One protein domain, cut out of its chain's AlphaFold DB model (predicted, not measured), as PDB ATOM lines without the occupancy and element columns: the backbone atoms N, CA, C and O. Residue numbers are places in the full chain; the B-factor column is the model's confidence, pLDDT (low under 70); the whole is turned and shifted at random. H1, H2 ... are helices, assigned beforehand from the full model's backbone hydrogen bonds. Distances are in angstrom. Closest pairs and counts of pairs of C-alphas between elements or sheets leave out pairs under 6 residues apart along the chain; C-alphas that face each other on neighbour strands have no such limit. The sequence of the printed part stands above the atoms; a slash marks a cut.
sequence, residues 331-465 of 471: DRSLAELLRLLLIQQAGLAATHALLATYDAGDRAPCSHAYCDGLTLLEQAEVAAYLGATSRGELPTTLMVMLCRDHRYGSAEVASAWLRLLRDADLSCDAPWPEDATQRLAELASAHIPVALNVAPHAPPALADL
ATOM      1  N   ASP A 331      75.695 -19.380  -3.884       79.12
ATOM      2  CA  ASP A 331      75.171 -19.999  -5.106       79.12
ATOM      3  C   ASP A 331      73.943 -20.845  -4.810       79.12
ATOM      4  O   ASP A 331      72.966 -20.760  -5.540       79.12
ATOM      5  N   ARG A 332      73.972 -21.608  -3.710       82.31
ATOM      6  CA  ARG A 332      72.834 -22.417  -3.266       82.31
ATOM      7  C   ARG A 332      71.635 -21.538  -2.919       82.31
ATOM      8  O   ARG A 332      70.520 -21.857  -3.303       82.31
ATOM      9  N   SER A 333      71.886 -20.414  -2.257       84.94
ATOM     10  CA  SER A 333      70.842 -19.476  -1.836       84.94
ATOM     11  C   SER A 333      70.196 -18.762  -3.028       84.94
ATOM     12  O   SER A 333      68.977 -18.622  -3.099       84.94
ATOM     13  N   LEU A 334      71.006 -18.327  -3.998       82.75
ATOM     14  CA  LEU A 334      70.521 -17.717  -5.238       82.75
ATOM     15  C   LEU A 334      69.806 -18.727  -6.131       82.75
ATOM     16  O   LEU A 334      68.784 -18.391  -6.724       82.75
ATOM     17  N   ALA A 335      70.335 -19.947  -6.208       80.75
ATOM     18  CA  ALA A 335      69.695 -21.074  -6.860       80.75
ATOM     19  C   ALA A 335      68.299 -21.312  -6.290       80.75
ATOM     20  O   ALA A 335      67.329 -21.333  -7.034       80.75
ATOM     21  N   GLU A 336      68.171 -21.437  -4.976       84.31
ATOM     22  CA  GLU A 336      66.879 -21.722  -4.365       84.31
ATOM     23  C   GLU A 336      65.889 -20.568  -4.533       84.31
ATOM     24  O   GLU A 336      64.739 -20.796  -4.896       84.31
ATOM     25  N   LEU A 337      66.337 -19.317  -4.382       86.06
ATOM     26  CA  LEU A 337      65.489 -18.157  -4.658       86.06
ATOM     27  C   LEU A 337      65.010 -18.133  -6.118       86.06
ATOM     28  O   LEU A 337      63.833 -17.882  -6.384       86.06
ATOM     29  N   LEU A 338      65.909 -18.400  -7.068       83.31
ATOM     30  CA  LEU A 338      65.563 -18.491  -8.483       83.31
ATOM     31  C   LEU A 338      64.592 -19.649  -8.738       83.31
ATOM     32  O   LEU A 338      63.618 -19.460  -9.461       83.31
ATOM     33  N   ARG A 339      64.816 -20.813  -8.115       82.19
ATOM     34  CA  ARG A 339      63.930 -21.981  -8.185       82.19
ATOM     35  C   ARG A 339      62.516 -21.587  -7.778       82.19
ATOM     36  O   ARG A 339      61.589 -21.767  -8.559       82.19
ATOM     37  N   LEU A 340      62.363 -20.997  -6.592       81.19
ATOM     38  CA  LEU A 340      61.069 -20.572  -6.058       81.19
ATOM     39  C   LEU A 340      60.369 -19.566  -6.983       81.19
ATOM     40  O   LEU A 340      59.177 -19.707  -7.253       81.19
ATOM     41  N   LEU A 341      61.103 -18.591  -7.532       83.44
ATOM     42  CA  LEU A 341      60.531 -17.629  -8.477       83.44
ATOM     43  C   LEU A 341      60.064 -18.297  -9.777       83.44
ATOM     44  O   LEU A 341      58.969 -18.012 -10.257       83.44
ATOM     45  N   LEU A 342      60.880 -19.184 -10.343       81.19
ATOM     46  CA  LEU A 342      60.570 -19.911 -11.574       81.19
ATOM     47  C   LEU A 342      59.307 -20.772 -11.415       81.19
ATOM     48  O   LEU A 342      58.469 -20.807 -12.311       81.19
ATOM     49  N   ILE A 343      59.119 -21.390 -10.248       77.69
ATOM     50  CA  ILE A 343      57.918 -22.171  -9.913       77.69
ATOM     51  C   ILE A 343      56.675 -21.288  -9.881       77.69
ATOM     52  O   ILE A 343      55.647 -21.631 -10.463       77.69
ATOM     53  N   GLN A 344      56.774 -20.132  -9.225       80.12
ATOM     54  CA  GLN A 344      55.668 -19.184  -9.162       80.12
ATOM     55  C   GLN A 344      55.302 -18.648 -10.551       80.12
ATOM     56  O   GLN A 344      54.121 -18.559 -10.883       80.12
ATOM     57  N   GLN A 345      56.297 -18.356 -11.392       83.56
ATOM     58  CA  GLN A 345      56.060 -17.947 -12.777       83.56
ATOM     59  C   GLN A 345      55.418 -19.062 -13.608       83.56
ATOM     60  O   GLN A 345      54.511 -18.775 -14.381       83.56
ATOM     61  N   ALA A 346      55.820 -20.324 -13.423       83.00
ATOM     62  CA  ALA A 346      55.202 -21.461 -14.107       83.00
ATOM     63  C   ALA A 346      53.727 -21.636 -13.713       83.00
ATOM     64  O   ALA A 346      52.870 -21.797 -14.581       83.00
ATOM     65  N   GLY A 347      53.414 -21.538 -12.415       80.62
ATOM     66  CA  GLY A 347      52.037 -21.584 -11.917       80.62
ATOM     67  C   GLY A 347      51.174 -20.443 -12.458       80.62
ATOM     68  O   GLY A 347      50.041 -20.668 -12.885       80.62
ATOM     69  N   LEU A 348      51.726 -19.231 -12.506       83.25
ATOM     70  CA  LEU A 348      51.076 -18.068 -13.105       83.25
ATOM     71  C   LEU A 348      50.823 -18.288 -14.604       83.25
ATOM     72  O   LEU A 348      49.691 -18.122 -15.050       83.25
ATOM     73  N   ALA A 349      51.836 -18.715 -15.362       86.69
ATOM     74  CA  ALA A 349      51.741 -18.970 -16.798       86.69
ATOM     75  C   ALA A 349      50.662 -20.015 -17.124       86.69
ATOM     76  O   ALA A 349      49.814 -19.801 -17.991       86.69
ATOM     77  N   ALA A 350      50.650 -21.123 -16.380       84.06
ATOM     78  CA  ALA A 350      49.648 -22.173 -16.520       84.06
ATOM     79  C   ALA A 350      48.233 -21.672 -16.181       84.06
ATOM     80  O   ALA A 350      47.275 -21.964 -16.898       84.06
ATOM     81  N   THR A 351      48.099 -20.869 -15.120       81.50
ATOM     82  CA  THR A 351      46.821 -20.251 -14.734       81.50
ATOM     83  C   THR A 351      46.320 -19.291 -15.810       81.50
ATOM     84  O   THR A 351      45.139 -19.324 -16.153       81.50
ATOM     85  N   HIS A 352      47.211 -18.481 -16.391       85.00
ATOM     86  CA  HIS A 352      46.890 -17.570 -17.491       85.00
ATOM     87  C   HIS A 352      46.364 -18.330 -18.709       85.00
ATOM     88  O   HIS A 352      45.289 -18.002 -19.203       85.00
ATOM     89  N   ALA A 353      47.050 -19.390 -19.142       85.31
ATOM     90  CA  ALA A 353      46.600 -20.212 -20.267       85.31
ATOM     91  C   ALA A 353      45.215 -20.840 -20.027       85.31
ATOM     92  O   ALA A 353      44.363 -20.845 -20.918       85.31
ATOM     93  N   LEU A 354      44.955 -21.337 -18.814       81.44
ATOM     94  CA  LEU A 354      43.647 -21.896 -18.463       81.44
ATOM     95  C   LEU A 354      42.542 -20.845 -18.461       81.44
ATOM     96  O   LEU A 354      41.449 -21.129 -18.930       81.44
ATOM     97  N   LEU A 355      42.818 -19.645 -17.946       80.12
ATOM     98  CA  LEU A 355      41.876 -18.525 -17.953       80.12
ATOM     99  C   LEU A 355      41.590 -18.030 -19.373       80.12
ATOM    100  O   LEU A 355      40.441 -17.758 -19.700       80.12
ATOM    101  N   ALA A 356      42.615 -17.947 -20.221       80.06
ATOM    102  CA  ALA A 356      42.482 -17.483 -21.598       80.06
ATOM    103  C   ALA A 356      41.670 -18.452 -22.474       80.06
ATOM    104  O   ALA A 356      41.012 -18.029 -23.417       80.06
ATOM    105  N   THR A 357      41.702 -19.748 -22.150       75.88
ATOM    106  CA  THR A 357      40.920 -20.799 -22.823       75.88
ATOM    107  C   THR A 357      39.587 -21.093 -22.131       75.88
ATOM    108  O   THR A 357      38.817 -21.935 -22.598       75.88
ATOM    109  N   TYR A 358      39.292 -20.422 -21.012       71.69
ATOM    110  CA  TYR A 358      38.064 -20.633 -20.261       71.69
ATOM    111  C   TYR A 358      36.890 -19.944 -20.960       71.69
ATOM    112  O   TYR A 358      36.648 -18.753 -20.775       71.69
ATOM    113  N   ASP A 359      36.131 -20.714 -21.736       56.97
ATOM    114  CA  ASP A 359      34.858 -20.265 -22.292       56.97
ATOM    115  C   ASP A 359      33.761 -20.376 -21.222       56.97
ATOM    116  O   ASP A 359      33.244 -21.454 -20.908       56.97
ATOM    117  N   ALA A 360      33.457 -19.252 -20.578       52.25
ATOM    118  CA  ALA A 360      32.377 -19.155 -19.614       52.25
ATOM    119  C   ALA A 360      31.111 -18.719 -20.345       52.25
ATOM    120  O   ALA A 360      30.746 -17.548 -20.276       52.25
ATOM    121  N   GLY A 361      30.438 -19.662 -21.007       47.41
ATOM    122  CA  GLY A 361      29.213 -19.448 -21.788       47.41
ATOM    123  C   GLY A 361      27.999 -18.838 -21.062       47.41
ATOM    124  O   GLY A 361      26.899 -19.053 -21.537       47.41
ATOM    125  N   ASP A 362      28.176 -18.133 -19.933       41.38
ATOM    126  CA  ASP A 362      27.203 -17.220 -19.305       41.38
ATOM    127  C   ASP A 362      27.783 -16.338 -18.160       41.38
ATOM    128  O   ASP A 362      27.033 -15.773 -17.358       41.38
ATOM    129  N   ARG A 363      29.112 -16.179 -18.013       47.03
ATOM    130  CA  ARG A 363      29.675 -15.220 -17.032       47.03
ATOM    131  C   ARG A 363      30.316 -14.054 -17.755       47.03
ATOM    132  O   ARG A 363      31.257 -14.245 -18.515       47.03
ATOM    133  N   ALA A 364      29.798 -12.856 -17.484       47.22
ATOM    134  CA  ALA A 364      30.322 -11.627 -18.052       47.22
ATOM    135  C   ALA A 364      31.848 -11.549 -17.835       47.22
ATOM    136  O   ALA A 364      32.304 -11.794 -16.711       47.22
ATOM    137  N   PRO A 365      32.627 -11.219 -18.882       54.47
ATOM    138  CA  PRO A 365      34.043 -10.920 -18.735       54.47
ATOM    139  C   PRO A 365      34.158  -9.766 -17.743       54.47
ATOM    140  O   PRO A 365      33.565  -8.719 -17.965       54.47
ATOM    141  N   CYS A 366      34.776 -10.037 -16.591       63.25
ATOM    142  CA  CYS A 366      35.053  -9.120 -15.486       63.25
ATOM    143  C   CYS A 366      34.270  -7.782 -15.487       63.25
ATOM    144  O   CYS A 366      34.653  -6.824 -16.152       63.25
ATOM    145  N   SER A 367      33.221  -7.659 -14.668       63.84
ATOM    146  CA  SER A 367      32.388  -6.441 -14.592       63.84
ATOM    147  C   SER A 367      32.979  -5.308 -13.734       63.84
ATOM    148  O   SER A 367      32.237  -4.453 -13.248       63.84
ATOM    149  N   HIS A 368      34.288  -5.323 -13.474       71.50
ATOM    150  CA  HIS A 368      34.961  -4.365 -12.591       71.50
ATOM    151  C   HIS A 368      35.709  -3.287 -13.376       71.50
ATOM    152  O   HIS A 368      36.295  -3.562 -14.416       71.50
ATOM    153  N   ALA A 369      35.787  -2.078 -12.811       73.00
ATOM    154  CA  ALA A 369      36.361  -0.904 -13.475       73.00
ATOM    155  C   ALA A 369      37.842  -1.051 -13.885       73.00
ATOM    156  O   ALA A 369      38.319  -0.358 -14.782       73.00
ATOM    157  N   TYR A 370      38.613  -1.929 -13.233       74.25
ATOM    158  CA  TYR A 370      39.996  -2.186 -13.647       74.25
ATOM    159  C   TYR A 370      40.085  -3.046 -14.920       74.25
ATOM    160  O   TYR A 370      41.125  -3.016 -15.576       74.25
ATOM    161  N   CYS A 371      39.015  -3.767 -15.273       74.44
ATOM    162  CA  CYS A 371      38.887  -4.548 -16.504       74.44
ATOM    163  C   CYS A 371      38.377  -3.723 -17.692       74.44
ATOM    164  O   CYS A 371      38.406  -4.208 -18.823       74.44
ATOM    165  N   ASP A 372      37.954  -2.478 -17.456       79.75
ATOM    166  CA  ASP A 372      37.528  -1.566 -18.513       79.75
ATOM    167  C   ASP A 372      38.663  -1.356 -19.526       79.75
ATOM    168  O   ASP A 372      39.763  -0.915 -19.175       79.75
ATOM    169  N   GLY A 373      38.367  -1.657 -20.794       77.94
ATOM    170  CA  GLY A 373      39.305  -1.531 -21.909       77.94
ATOM    171  C   GLY A 373      40.265  -2.710 -22.091       77.94
ATOM    172  O   GLY A 373      41.044  -2.680 -23.035       77.94
ATOM    173  N   LEU A 374      40.204  -3.744 -21.242       80.44
ATOM    174  CA  LEU A 374      41.025  -4.948 -21.398       80.44
ATOM    175  C   LEU A 374      40.366  -5.967 -22.329       80.44
ATOM    176  O   LEU A 374      39.186  -6.302 -22.177       80.44
ATOM    177  N   THR A 375      41.163  -6.550 -23.219       81.00
ATOM    178  CA  THR A 375      40.784  -7.761 -23.959       81.00
ATOM    179  C   THR A 375      40.625  -8.961 -23.015       81.00
ATOM    180  O   THR A 375      41.143  -8.967 -21.899       81.00
ATOM    181  N   LEU A 376      39.952 -10.030 -23.457       79.81
ATOM    182  CA  LEU A 376      39.805 -11.260 -22.657       79.81
ATOM    183  C   LEU A 376      41.157 -11.860 -22.240       79.81
ATOM    184  O   LEU A 376      41.306 -12.342 -21.118       79.81
ATOM    185  N   LEU A 377      42.153 -11.800 -23.127       80.12
ATOM    186  CA  LEU A 377      43.497 -12.304 -22.858       80.12
ATOM    187  C   LEU A 377      44.208 -11.487 -21.768       80.12
ATOM    188  O   LEU A 377      44.862 -12.063 -20.898       80.12
ATOM    189  N   GLU A 378      44.054 -10.165 -21.800       82.75
ATOM    190  CA  GLU A 378      44.602  -9.260 -20.787       82.75
ATOM    191  C   GLU A 378      43.868  -9.405 -19.452       82.75
ATOM    192  O   GLU A 378      44.501  -9.414 -18.402       82.75
ATOM    193  N   GLN A 379      42.548  -9.611 -19.463       81.12
ATOM    194  CA  GLN A 379      41.796  -9.941 -18.247       81.12
ATOM    195  C   GLN A 379      42.272 -11.265 -17.636       81.12
ATOM    196  O   GLN A 379      42.403 -11.365 -16.416       81.12
ATOM    197  N   ALA A 380      42.568 -12.271 -18.462       81.69
ATOM    198  CA  ALA A 380      43.126 -13.544 -18.015       81.69
ATOM    199  C   ALA A 380      44.538 -13.383 -17.419       81.69
ATOM    200  O   ALA A 380      44.840 -14.004 -16.399       81.69
ATOM    201  N   GLU A 381      45.376 -12.520 -18.002       82.94
ATOM    202  CA  GLU A 381      46.687 -12.165 -17.440       82.94
ATOM    203  C   GLU A 381      46.513 -11.516 -16.064       82.94
ATOM    204  O   GLU A 381      47.132 -11.927 -15.076       82.94
ATOM    205  N   VAL A 382      45.592 -10.550 -15.988       81.62
ATOM    206  CA  VAL A 382      45.256  -9.837 -14.759       81.62
ATOM    207  C   VAL A 382      44.675 -10.761 -13.686       81.62
ATOM    208  O   VAL A 382      44.990 -10.655 -12.506       81.62
ATOM    209  N   ALA A 383      43.878 -11.751 -14.049       79.56
ATOM    210  CA  ALA A 383      43.397 -12.726 -13.080       79.56
ATOM    211  C   ALA A 383      44.515 -13.681 -12.610       79.56
ATOM    212  O   ALA A 383      44.588 -13.995 -11.420       79.56
ATOM    213  N   ALA A 384      45.425 -14.107 -13.490       81.00
ATOM    214  CA  ALA A 384      46.489 -15.054 -13.143       81.00
ATOM    215  C   ALA A 384      47.484 -14.490 -12.114       81.00
ATOM    216  O   ALA A 384      47.771 -15.125 -11.098       81.00
ATOM    217  N   TYR A 385      47.974 -13.273 -12.332       80.50
ATOM    218  CA  TYR A 385      48.854 -12.574 -11.386       80.50
ATOM    219  C   TYR A 385      48.136 -12.227 -10.068       80.50
ATOM    220  O   TYR A 385      48.760 -12.269  -9.007       80.50
ATOM    221  N   LEU A 386      46.835 -11.906 -10.096       78.25
ATOM    222  CA  LEU A 386      46.057 -11.647  -8.880       78.25
ATOM    223  C   LEU A 386      45.916 -12.933  -8.052       78.25
ATOM    224  O   LEU A 386      46.094 -12.910  -6.836       78.25
ATOM    225  N   GLY A 387      45.692 -14.077  -8.703       75.62
ATOM    226  CA  GLY A 387      45.739 -15.390  -8.054       75.62
ATOM    227  C   GLY A 387      47.112 -15.683  -7.445       75.62
ATOM    228  O   GLY A 387      47.210 -16.072  -6.281       75.62
ATOM    229  N   ALA A 388      48.181 -15.413  -8.192       78.56
ATOM    230  CA  ALA A 388      49.542 -15.687  -7.750       78.56
ATOM    231  C   ALA A 388      49.977 -14.796  -6.560       78.56
ATOM    232  O   ALA A 388      50.617 -15.274  -5.626       78.56
ATOM    233  N   THR A 389      49.580 -13.520  -6.545       79.06
ATOM    234  CA  THR A 389      49.891 -12.570  -5.454       79.06
ATOM    235  C   THR A 389      49.029 -12.743  -4.205       79.06
ATOM    236  O   THR A 389      49.406 -12.261  -3.140       79.06
ATOM    237  N   SER A 390      47.892 -13.429  -4.302       74.44
ATOM    238  CA  SER A 390      46.998 -13.651  -3.161       74.44
ATOM    239  C   SER A 390      47.124 -15.033  -2.525       74.44
ATOM    240  O   SER A 390      46.872 -15.181  -1.331       74.44
ATOM    241  N   ARG A 391      47.454 -16.058  -3.320       69.75
ATOM    242  CA  ARG A 391      47.379 -17.470  -2.904       69.75
ATOM    243  C   ARG A 391      48.590 -18.309  -3.321       69.75
ATOM    244  O   ARG A 391      48.597 -19.511  -3.066       69.75
ATOM    245  N   GLY A 392      49.582 -17.702  -3.975       70.50
ATOM    246  CA  GLY A 392      50.848 -18.360  -4.290       70.50
ATOM    247  C   GLY A 392      51.671 -18.668  -3.039       70.50
ATOM    248  O   GLY A 392      51.335 -18.247  -1.935       70.50
ATOM    249  N   GLU A 393      52.780 -19.387  -3.214       76.31
ATOM    250  CA  GLU A 393      53.712 -19.671  -2.112       76.31
ATOM    251  C   GLU A 393      54.572 -18.446  -1.777       76.31
ATOM    252  O   GLU A 393      55.020 -18.306  -0.650       76.31
ATOM    253  N   LEU A 394      54.767 -17.531  -2.738       83.19
ATOM    254  CA  LEU A 394      55.539 -16.299  -2.549       83.19
ATOM    255  C   LEU A 394      54.732 -15.029  -2.898       83.19
ATOM    256  O   LEU A 394      55.098 -14.293  -3.828       83.19
ATOM    257  N   PRO A 395      53.605 -14.765  -2.214       83.19
ATOM    258  CA  PRO A 395      52.697 -13.675  -2.569       83.19
ATOM    259  C   PRO A 395      53.367 -12.293  -2.492       83.19
ATOM    260  O   PRO A 395      53.214 -11.471  -3.398       83.19
ATOM    261  N   THR A 396      54.183 -12.044  -1.466       86.06
ATOM    262  CA  THR A 396      54.936 -10.795  -1.273       86.06
ATOM    263  C   THR A 396      56.011 -10.637  -2.340       86.06
ATOM    264  O   THR A 396      56.155  -9.556  -2.914       86.06
ATOM    265  N   THR A 397      56.747 -11.707  -2.654       87.25
ATOM    266  CA  THR A 397      57.755 -11.708  -3.725       87.25
ATOM    267  C   THR A 397      57.119 -11.376  -5.073       87.25
ATOM    268  O   THR A 397      57.646 -10.535  -5.806       87.25
ATOM    269  N   LEU A 398      55.959 -11.963  -5.390       82.81
ATOM    270  CA  LEU A 398      55.240 -11.653  -6.626       82.81
ATOM    271  C   LEU A 398      54.683 -10.235  -6.648       82.81
ATOM    272  O   LEU A 398      54.693  -9.602  -7.699       82.81
ATOM    273  N   MET A 399      54.259  -9.697  -5.510       83.69
ATOM    274  CA  MET A 399      53.813  -8.311  -5.425       83.69
ATOM    275  C   MET A 399      54.979  -7.332  -5.649       83.69
ATOM    276  O   MET A 399      54.823  -6.309  -6.321       83.69
ATOM    277  N   VAL A 400      56.185  -7.664  -5.161       85.31
ATOM    278  CA  VAL A 400      57.408  -6.890  -5.443       85.31
ATOM    279  C   VAL A 400      57.742  -6.961  -6.927       85.31
ATOM    280  O   VAL A 400      58.039  -5.923  -7.526       85.31
ATOM    281  N   MET A 401      57.657  -8.159  -7.515       81.50
ATOM    282  CA  MET A 401      57.832  -8.360  -8.949       81.50
ATOM    283  C   MET A 401      56.835  -7.503  -9.722       81.50
ATOM    284  O   MET A 401      57.273  -6.667 -10.494       81.50
ATOM    285  N   LEU A 402      55.530  -7.597  -9.459       78.69
ATOM    286  CA  LEU A 402      54.490  -6.814 -10.136       78.69
ATOM    287  C   LEU A 402      54.769  -5.303 -10.075       78.69
ATOM    288  O   LEU A 402      54.751  -4.609 -11.092       78.69
ATOM    289  N   CYS A 403      55.122  -4.784  -8.898       81.38
ATOM    290  CA  CYS A 403      55.424  -3.364  -8.738       81.38
ATOM    291  C   CYS A 403      56.642  -2.878  -9.538       81.38
ATOM    292  O   CYS A 403      56.755  -1.680  -9.805       81.38
ATOM    293  N   ARG A 404      57.550  -3.773  -9.939       78.88
ATOM    294  CA  ARG A 404      58.722  -3.446 -10.769       78.88
ATOM    295  C   ARG A 404      58.528  -3.814 -12.241       78.88
ATOM    296  O   ARG A 404      58.931  -3.043 -13.109       78.88
ATOM    297  N   ASP A 405      57.836  -4.917 -12.488       71.44
ATOM    298  CA  ASP A 405      57.704  -5.594 -13.772       71.44
ATOM    299  C   ASP A 405      56.397  -5.267 -14.502       71.44
ATOM    300  O   ASP A 405      56.260  -5.657 -15.656       71.44
ATOM    301  N   HIS A 406      55.451  -4.521 -13.916       67.12
ATOM    302  CA  HIS A 406      54.227  -4.100 -14.626       67.12
ATOM    303  C   HIS A 406      54.527  -3.374 -15.945       67.12
ATOM    304  O   HIS A 406      53.713  -3.396 -16.856       67.12
ATOM    305  N   ARG A 407      55.714  -2.767 -16.069       64.88
ATOM    306  CA  ARG A 407      56.202  -2.104 -17.289       64.88
ATOM    307  C   ARG A 407      56.495  -3.060 -18.442       64.88
ATOM    308  O   ARG A 407      56.702  -2.595 -19.554       64.88
ATOM    309  N   TYR A 408      56.582  -4.361 -18.168       62.41
ATOM    310  CA  TYR A 408      56.626  -5.373 -19.216       62.41
ATOM    311  C   TYR A 408      55.233  -5.598 -19.818       62.41
ATOM    312  O   TYR A 408      55.189  -5.996 -20.969       62.41
ATOM    313  N   GLY A 409      54.151  -5.296 -19.079       65.06
ATOM    314  CA  GLY A 409      52.741  -5.270 -19.504       65.06
ATOM    315  C   GLY A 409      52.445  -4.326 -20.678       65.06
ATOM    316  O   GLY A 409      53.209  -3.388 -20.918       65.06
ATOM    317  N   SER A 410      51.292  -4.501 -21.343       71.00
ATOM    318  CA  SER A 410      50.673  -3.395 -22.098       71.00
ATOM    319  C   SER A 410      50.372  -2.226 -21.147       71.00
ATOM    320  O   SER A 410      50.283  -2.411 -19.924       71.00
ATOM    321  N   ALA A 411      50.234  -1.006 -21.673       75.12
ATOM    322  CA  ALA A 411      49.909   0.158 -20.845       75.12
ATOM    323  C   ALA A 411      48.571  -0.042 -20.107       75.12
ATOM    324  O   ALA A 411      48.400   0.392 -18.964       75.12
ATOM    325  N   GLU A 412      47.654  -0.762 -20.743       80.88
ATOM    326  CA  GLU A 412      46.333  -1.140 -20.273       80.88
ATOM    327  C   GLU A 412      46.424  -2.142 -19.117       80.88
ATOM    328  O   GLU A 412      45.893  -1.873 -18.035       80.88
ATOM    329  N   VAL A 413      47.174  -3.240 -19.287       79.94
ATOM    330  CA  VAL A 413      47.427  -4.232 -18.225       79.94
ATOM    331  C   VAL A 413      48.132  -3.580 -17.038       79.94
ATOM    332  O   VAL A 413      47.708  -3.737 -15.893       79.94
ATOM    333  N   ALA A 414      49.168  -2.776 -17.285       81.56
ATOM    334  CA  ALA A 414      49.867  -2.025 -16.245       81.56
ATOM    335  C   ALA A 414      48.921  -1.092 -15.466       81.56
ATOM    336  O   ALA A 414      48.978  -1.018 -14.237       81.56
ATOM    337  N   SER A 415      48.019  -0.402 -16.166       83.44
ATOM    338  CA  SER A 415      47.033   0.490 -15.550       83.44
ATOM    339  C   SER A 415      45.980  -0.275 -14.749       83.44
ATOM    340  O   SER A 415      45.599   0.160 -13.661       83.44
ATOM    341  N   ALA A 416      45.522  -1.428 -15.243       84.31
ATOM    342  CA  ALA A 416      44.637  -2.326 -14.507       84.31
ATOM    343  C   ALA A 416      45.277  -2.786 -13.191       84.31
ATOM    344  O   ALA A 416      44.630  -2.733 -12.146       84.31
ATOM    345  N   TRP A 417      46.571  -3.115 -13.208       83.00
ATOM    346  CA  TRP A 417      47.311  -3.485 -12.004       83.00
ATOM    347  C   TRP A 417      47.390  -2.395 -10.959       83.00
ATOM    348  O   TRP A 417      47.136  -2.635  -9.778       83.00
ATOM    349  N   LEU A 418      47.747  -1.188 -11.384       84.19
ATOM    350  CA  LEU A 418      47.850  -0.058 -10.471       84.19
ATOM    351  C   LEU A 418      46.483   0.294  -9.870       84.19
ATOM    352  O   LEU A 418      46.419   0.664  -8.698       84.19
ATOM    353  N   ARG A 419      45.393   0.126 -10.636       85.50
ATOM    354  CA  ARG A 419      44.018   0.265 -10.131       85.50
ATOM    355  C   ARG A 419      43.673  -0.819  -9.110       85.50
ATOM    356  O   ARG A 419      43.230  -0.467  -8.027       85.50
ATOM    357  N   LEU A 420      43.964  -2.089  -9.396       83.00
ATOM    358  CA  LEU A 420      43.750  -3.210  -8.468       83.00
ATOM    359  C   LEU A 420      44.467  -3.019  -7.130       83.00
ATOM    360  O   LEU A 420      43.863  -3.179  -6.074       83.00
ATOM    361  N   LEU A 421      45.751  -2.653  -7.172       84.94
ATOM    362  CA  LEU A 421      46.515  -2.385  -5.956       84.94
ATOM    363  C   LEU A 421      45.880  -1.242  -5.168       84.94
ATOM    364  O   LEU A 421      45.663  -1.389  -3.971       84.94
ATOM    365  N   ARG A 422      45.525  -0.141  -5.838       87.19
ATOM    366  CA  ARG A 422      44.867   0.999  -5.193       87.19
ATOM    367  C   ARG A 422      43.537   0.604  -4.549       87.19
ATOM    368  O   ARG A 422      43.272   1.047  -3.441       87.19
ATOM    369  N   ASP A 423      42.729  -0.212  -5.217       85.69
ATOM    370  CA  ASP A 423      41.429  -0.657  -4.707       85.69
ATOM    371  C   ASP A 423      41.582  -1.610  -3.495       85.69
ATOM    372  O   ASP A 423      40.681  -1.703  -2.667       85.69
ATOM    373  N   ALA A 424      42.748  -2.251  -3.340       84.94
ATOM    374  CA  ALA A 424      43.150  -2.992  -2.140       84.94
ATOM    375  C   ALA A 424      43.885  -2.130  -1.083       84.94
ATOM    376  O   ALA A 424      44.471  -2.679  -0.149       84.94
ATOM    377  N   ASP A 425      43.900  -0.797  -1.223       87.50
ATOM    378  CA  ASP A 425      44.699   0.149  -0.421       87.50
ATOM    379  C   ASP A 425      46.214  -0.146  -0.424       87.50
ATOM    380  O   ASP A 425      46.954   0.168   0.514       87.50
ATOM    381  N   LEU A 426      46.704  -0.750  -1.502       86.19
ATOM    382  CA  LEU A 426      48.111  -1.041  -1.731       86.19
ATOM    383  C   LEU A 426      48.708  -0.061  -2.739       86.19
ATOM    384  O   LEU A 426      48.066   0.451  -3.653       86.19
ATOM    385  N   SER A 427      50.002   0.196  -2.584       84.44
ATOM    386  CA  SER A 427      50.745   1.071  -3.482       84.44
ATOM    387  C   SER A 427      52.124   0.498  -3.750       84.44
ATOM    388  O   SER A 427      52.761  -0.057  -2.853       84.44
ATOM    389  N   CYS A 428      52.623   0.698  -4.968       81.56
ATOM    390  CA  CYS A 428      54.015   0.423  -5.309       81.56
ATOM    391  C   CYS A 428      54.993   1.468  -4.747       81.56
ATOM    392  O   CYS A 428      56.186   1.178  -4.641       81.56
ATOM    393  N   ASP A 429      54.502   2.580  -4.183       81.06
ATOM    394  CA  ASP A 429      55.317   3.677  -3.636       81.06
ATOM    395  C   ASP A 429      55.208   3.880  -2.106       81.06
ATOM    396  O   ASP A 429      56.105   4.489  -1.520       81.06
ATOM    397  N   ALA A 430      54.185   3.326  -1.436       79.19
ATOM    398  CA  ALA A 430      54.003   3.398   0.027       79.19
ATOM    399  C   ALA A 430      54.183   2.051   0.776       79.19
ATOM    400  O   ALA A 430      53.909   0.996   0.201       79.19
ATOM    401  N   PRO A 431      54.615   2.040   2.056       80.06
ATOM    402  CA  PRO A 431      54.700   0.817   2.864       80.06
ATOM    403  C   PRO A 431      53.427  -0.032   2.770       80.06
ATOM    404  O   PRO A 431      52.329   0.517   2.757       80.06
ATOM    405  N   TRP A 432      53.579  -1.354   2.688       81.69
ATOM    406  CA  TRP A 432      52.430  -2.256   2.681       81.69
ATOM    407  C   TRP A 432      51.953  -2.526   4.106       81.69
ATOM    408  O   TRP A 432      52.804  -2.676   4.990       81.69
ATOM    409  N   PRO A 433      50.631  -2.571   4.337       82.69
ATOM    410  CA  PRO A 433      50.092  -2.994   5.618       82.69
ATOM    411  C   PRO A 433      50.366  -4.490   5.847       82.69
ATOM    412  O   PRO A 433      50.621  -5.239   4.902       82.69
ATOM    413  N   GLU A 434      50.333  -4.931   7.105       80.56
ATOM    414  CA  GLU A 434      50.620  -6.329   7.478       80.56
ATOM    415  C   GLU A 434      49.617  -7.326   6.868       80.56
ATOM    416  O   GLU A 434      49.968  -8.469   6.593       80.56
ATOM    417  N   ASP A 435      48.392  -6.875   6.592       84.19
ATOM    418  CA  ASP A 435      47.300  -7.639   5.984       84.19
ATOM    419  C   ASP A 435      47.263  -7.534   4.442       84.19
ATOM    420  O   ASP A 435      46.281  -7.937   3.821       84.19
ATOM    421  N   ALA A 436      48.311  -7.010   3.791       82.44
ATOM    422  CA  ALA A 436      48.307  -6.740   2.346       82.44
ATOM    423  C   ALA A 436      47.963  -7.964   1.477       82.44
ATOM    424  O   ALA A 436      47.184  -7.855   0.528       82.44
ATOM    425  N   THR A 437      48.512  -9.134   1.804       77.19
ATOM    426  CA  THR A 437      48.229 -10.384   1.080       77.19
ATOM    427  C   THR A 437      46.782 -10.836   1.276       77.19
ATOM    428  O   THR A 437      46.152 -11.297   0.325       77.19
ATOM    429  N   GLN A 438      46.219 -10.635   2.473       82.12
ATOM    430  CA  GLN A 438      44.812 -10.911   2.756       82.12
ATOM    431  C   GLN A 438      43.889  -9.976   1.968       82.12
ATOM    432  O   GLN A 438      42.943 -10.456   1.349       82.12
ATOM    433  N   ARG A 439      44.188  -8.671   1.914       84.94
ATOM    434  CA  ARG A 439      43.415  -7.700   1.116       84.94
ATOM    435  C   ARG A 439      43.374  -8.089  -0.359       84.94
ATOM    436  O   ARG A 439      42.311  -8.077  -0.975       84.94
ATOM    437  N   LEU A 440      44.514  -8.507  -0.918       77.75
ATOM    438  CA  LEU A 440      44.557  -9.039  -2.280       77.75
ATOM    439  C   LEU A 440      43.795 -10.352  -2.425       77.75
ATOM    440  O   LEU A 440      43.185 -10.567  -3.464       77.75
ATOM    441  N   ALA A 441      43.804 -11.227  -1.422       77.69
ATOM    442  CA  ALA A 441      43.036 -12.466  -1.456       77.69
ATOM    443  C   ALA A 441      41.526 -12.237  -1.398       77.69
ATOM    444  O   ALA A 441      40.782 -12.941  -2.083       77.69
ATOM    445  N   GLU A 442      41.063 -11.254  -0.633       78.06
ATOM    446  CA  GLU A 442      39.660 -10.838  -0.592       78.06
ATOM    447  C   GLU A 442      39.229 -10.268  -1.950       78.06
ATOM    448  O   GLU A 442      38.240 -10.731  -2.523       78.06
ATOM    449  N   LEU A 443      40.045  -9.375  -2.522       76.38
ATOM    450  CA  LEU A 443      39.866  -8.835  -3.871       76.38
ATOM    451  C   LEU A 443      39.847  -9.963  -4.926       76.38
ATOM    452  O   LEU A 443      38.908 -10.095  -5.706       76.38
ATOM    453  N   ALA A 444      40.831 -10.867  -4.899       73.75
ATOM    454  CA  ALA A 444      40.928 -12.016  -5.801       73.75
ATOM    455  C   ALA A 444      39.711 -12.943  -5.710       73.75
ATOM    456  O   ALA A 444      39.215 -13.420  -6.727       73.75
ATOM    457  N   SER A 445      39.210 -13.195  -4.500       68.75
ATOM    458  CA  SER A 445      38.048 -14.060  -4.265       68.75
ATOM    459  C   SER A 445      36.746 -13.452  -4.786       68.75
ATOM    460  O   SER A 445      35.831 -14.197  -5.133       68.75
ATOM    461  N   ALA A 446      36.666 -12.123  -4.858       66.69
ATOM    462  CA  ALA A 446      35.532 -11.414  -5.435       66.69
ATOM    463  C   ALA A 446      35.552 -11.397  -6.975       66.69
ATOM    464  O   ALA A 446      34.502 -11.204  -7.588       66.69
ATOM    465  N   HIS A 447      36.719 -11.601  -7.601       64.44
ATOM    466  CA  HIS A 447      36.911 -11.326  -9.032       64.44
ATOM    467  C   HIS A 447      37.354 -12.523  -9.882       64.44
ATOM    468  O   HIS A 447      37.101 -12.542 -11.086       64.44
ATOM    469  N   ILE A 448      37.999 -13.529  -9.289       62.97
ATOM    470  CA  ILE A 448      38.429 -14.745  -9.986       62.97
ATOM    471  C   ILE A 448      37.378 -15.837  -9.744       62.97
ATOM    472  O   ILE A 448      37.033 -16.106  -8.590       62.97
ATOM    473  N   PRO A 449      36.867 -16.518 -10.789       56.97
ATOM    474  CA  PRO A 449      35.968 -17.651 -10.609       56.97
ATOM    475  C   PRO A 449      36.548 -18.692  -9.634       56.97
ATOM    476  O   PRO A 449      37.670 -19.157  -9.812       56.97
ATOM    477  N   VAL A 450      35.750 -19.117  -8.644       47.69
ATOM    478  CA  VAL A 450      36.124 -20.074  -7.571       47.69
ATOM    479  C   VAL A 450      36.787 -21.367  -8.087       47.69
ATOM    480  O   VAL A 450      37.603 -21.971  -7.394       47.69
ATOM    481  N   ALA A 451      36.485 -21.786  -9.321       43.00
ATOM    482  CA  ALA A 451      37.086 -22.956  -9.972       43.00
ATOM    483  C   ALA A 451      38.603 -22.822 -10.249       43.00
ATOM    484  O   ALA A 451      39.264 -23.813 -10.565       43.00
ATOM    485  N   LEU A 452      39.161 -21.617 -10.109       49.78
ATOM    486  CA  LEU A 452      40.549 -21.261 -10.408       49.78
ATOM    487  C   LEU A 452      41.266 -20.721  -9.158       49.78
ATOM    488  O   LEU A 452      42.155 -19.879  -9.236       49.78
ATOM    489  N   ASN A 453      40.892 -21.211  -7.970       50.25
ATOM    490  CA  ASN A 453      41.711 -21.080  -6.762       50.25
ATOM    491  C   ASN A 453      42.981 -21.922  -6.940       50.25
ATOM    492  O   ASN A 453      42.981 -23.092  -6.578       50.25
ATOM    493  N   VAL A 454      44.011 -21.375  -7.582       48.38
ATOM    494  CA  VAL A 454      45.190 -22.140  -7.998       48.38
ATOM    495  C   VAL A 454      46.359 -21.922  -7.042       48.38
ATOM    496  O   VAL A 454      46.840 -20.801  -6.905       48.38
ATOM    497  N   ALA A 455      46.857 -23.007  -6.452       46.50
ATOM    498  CA  ALA A 455      48.240 -23.103  -5.999       46.50
ATOM    499  C   ALA A 455      48.947 -24.134  -6.901       46.50
ATOM    500  O   ALA A 455      48.380 -25.208  -7.127       46.50
ATOM    501  N   PRO A 456      50.129 -23.833  -7.463       49.50
ATOM    502  CA  PRO A 456      50.868 -24.807  -8.255       49.50
ATOM    503  C   PRO A 456      51.351 -25.948  -7.351       49.50
ATOM    504  O   PRO A 456      52.017 -25.714  -6.346       49.50
ATOM    505  N   HIS A 457      51.053 -27.192  -7.715       48.06
ATOM    506  CA  HIS A 457      51.638 -28.368  -7.074       48.06
ATOM    507  C   HIS A 457      52.479 -29.095  -8.105       48.06
ATOM    508  O   HIS A 457      51.896 -29.835  -8.886       48.06
ATOM    509  N   ALA A 458      53.798 -28.828  -8.123       45.34
ATOM    510  CA  ALA A 458      54.853 -29.613  -8.789       45.34
ATOM    511  C   ALA A 458      56.052 -28.760  -9.258       45.34
ATOM    512  O   ALA A 458      56.101 -28.360 -10.425       45.34
ATOM    513  N   PRO A 459      57.062 -28.484  -8.425       50.41
ATOM    514  CA  PRO A 459      58.270 -27.836  -8.915       50.41
ATOM    515  C   PRO A 459      59.369 -28.834  -9.327       50.41
ATOM    516  O   PRO A 459      59.600 -29.800  -8.598       50.41
ATOM    517  N   PRO A 460      60.108 -28.592 -10.424       40.22
ATOM    518  CA  PRO A 460      61.335 -29.329 -10.706       40.22
ATOM    519  C   PRO A 460      62.453 -28.877  -9.744       40.22
ATOM    520  O   PRO A 460      62.382 -27.799  -9.133       40.22
ATOM    521  N   ALA A 461      63.501 -29.688  -9.589       37.16
ATOM    522  CA  ALA A 461      64.699 -29.253  -8.875       37.16
ATOM    523  C   ALA A 461      65.452 -28.221  -9.731       37.16
ATOM    524  O   ALA A 461      65.391 -28.267 -10.954       37.16
ATOM    525  N   LEU A 462      66.213 -27.299  -9.123       38.66
ATOM    526  CA  LEU A 462      66.995 -26.323  -9.902       38.66
ATOM    527  C   LEU A 462      68.009 -27.004 -10.847       38.66
ATOM    528  O   LEU A 462      68.339 -26.457 -11.891       38.66
ATOM    529  N   ALA A 463      68.473 -28.212 -10.515       39.81
ATOM    530  CA  ALA A 463      69.337 -29.003 -11.394       39.81
ATOM    531  C   ALA A 463      68.661 -29.398 -12.724       39.81
ATOM    532  O   ALA A 463      69.359 -29.663 -13.699       39.81
ATOM    533  N   ASP A 464      67.326 -29.397 -12.765       39.84
ATOM    534  CA  ASP A 464      66.516 -29.689 -13.950       39.84
ATOM    535  C   ASP A 464      66.113 -28.409 -14.704       39.84
ATOM    536  O   ASP A 464      65.437 -28.482 -15.728       39.84
ATOM    537  N   LEU A 465      66.488 -27.231 -14.189       46.72
ATOM    538  CA  LEU A 465      66.194 -25.940 -14.798       46.72
ATOM    539  C   LEU A 465      67.408 -25.467 -15.605       46.72
ATOM    540  O   LEU A 465      68.544 -25.565 -15.136       46.72
TER     541      LEU A 465
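This is residues 331 to 465 of the 471 residues of an uncharacterized protein of Bradymonadales bacterium TMQ2 (UniProt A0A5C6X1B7). What shape? One long helix, H1, packs on H2, the core, with H3, H4 and H5 round it. Of what? The 135 printed residues include five named helices, H1 to H5: all helix. It is compact, radius of gyration of the C-alphas 14.9 A, spans 46 by 36 by 26 A.

What touches? H1, residues 331 to 356, touches H2, residues 376 to 391, with 344 to 356 alone, closest at C-alphas 352 and 384, 5.0 A. H2, H3, residues 395 to 408, and H4, residues 411 to 423, form an up-and-down bundle, each against the one before. Backbones? Every O i to N i+4 pair is within hydrogen-bond range in H1, H2, H4 and H5, residues 436 to 447; in H3, 8 of 10.

Start? H1, 36.7 A long, starts at C-alpha 331, (75.171, -19.999, -5.106). End? H5 ends at C-alpha 447, (36.911, -11.326, -9.032).

Gaps? The printed part has no cut. Low confidence? Residues 445 to 465, among others, are under pLDDT 70.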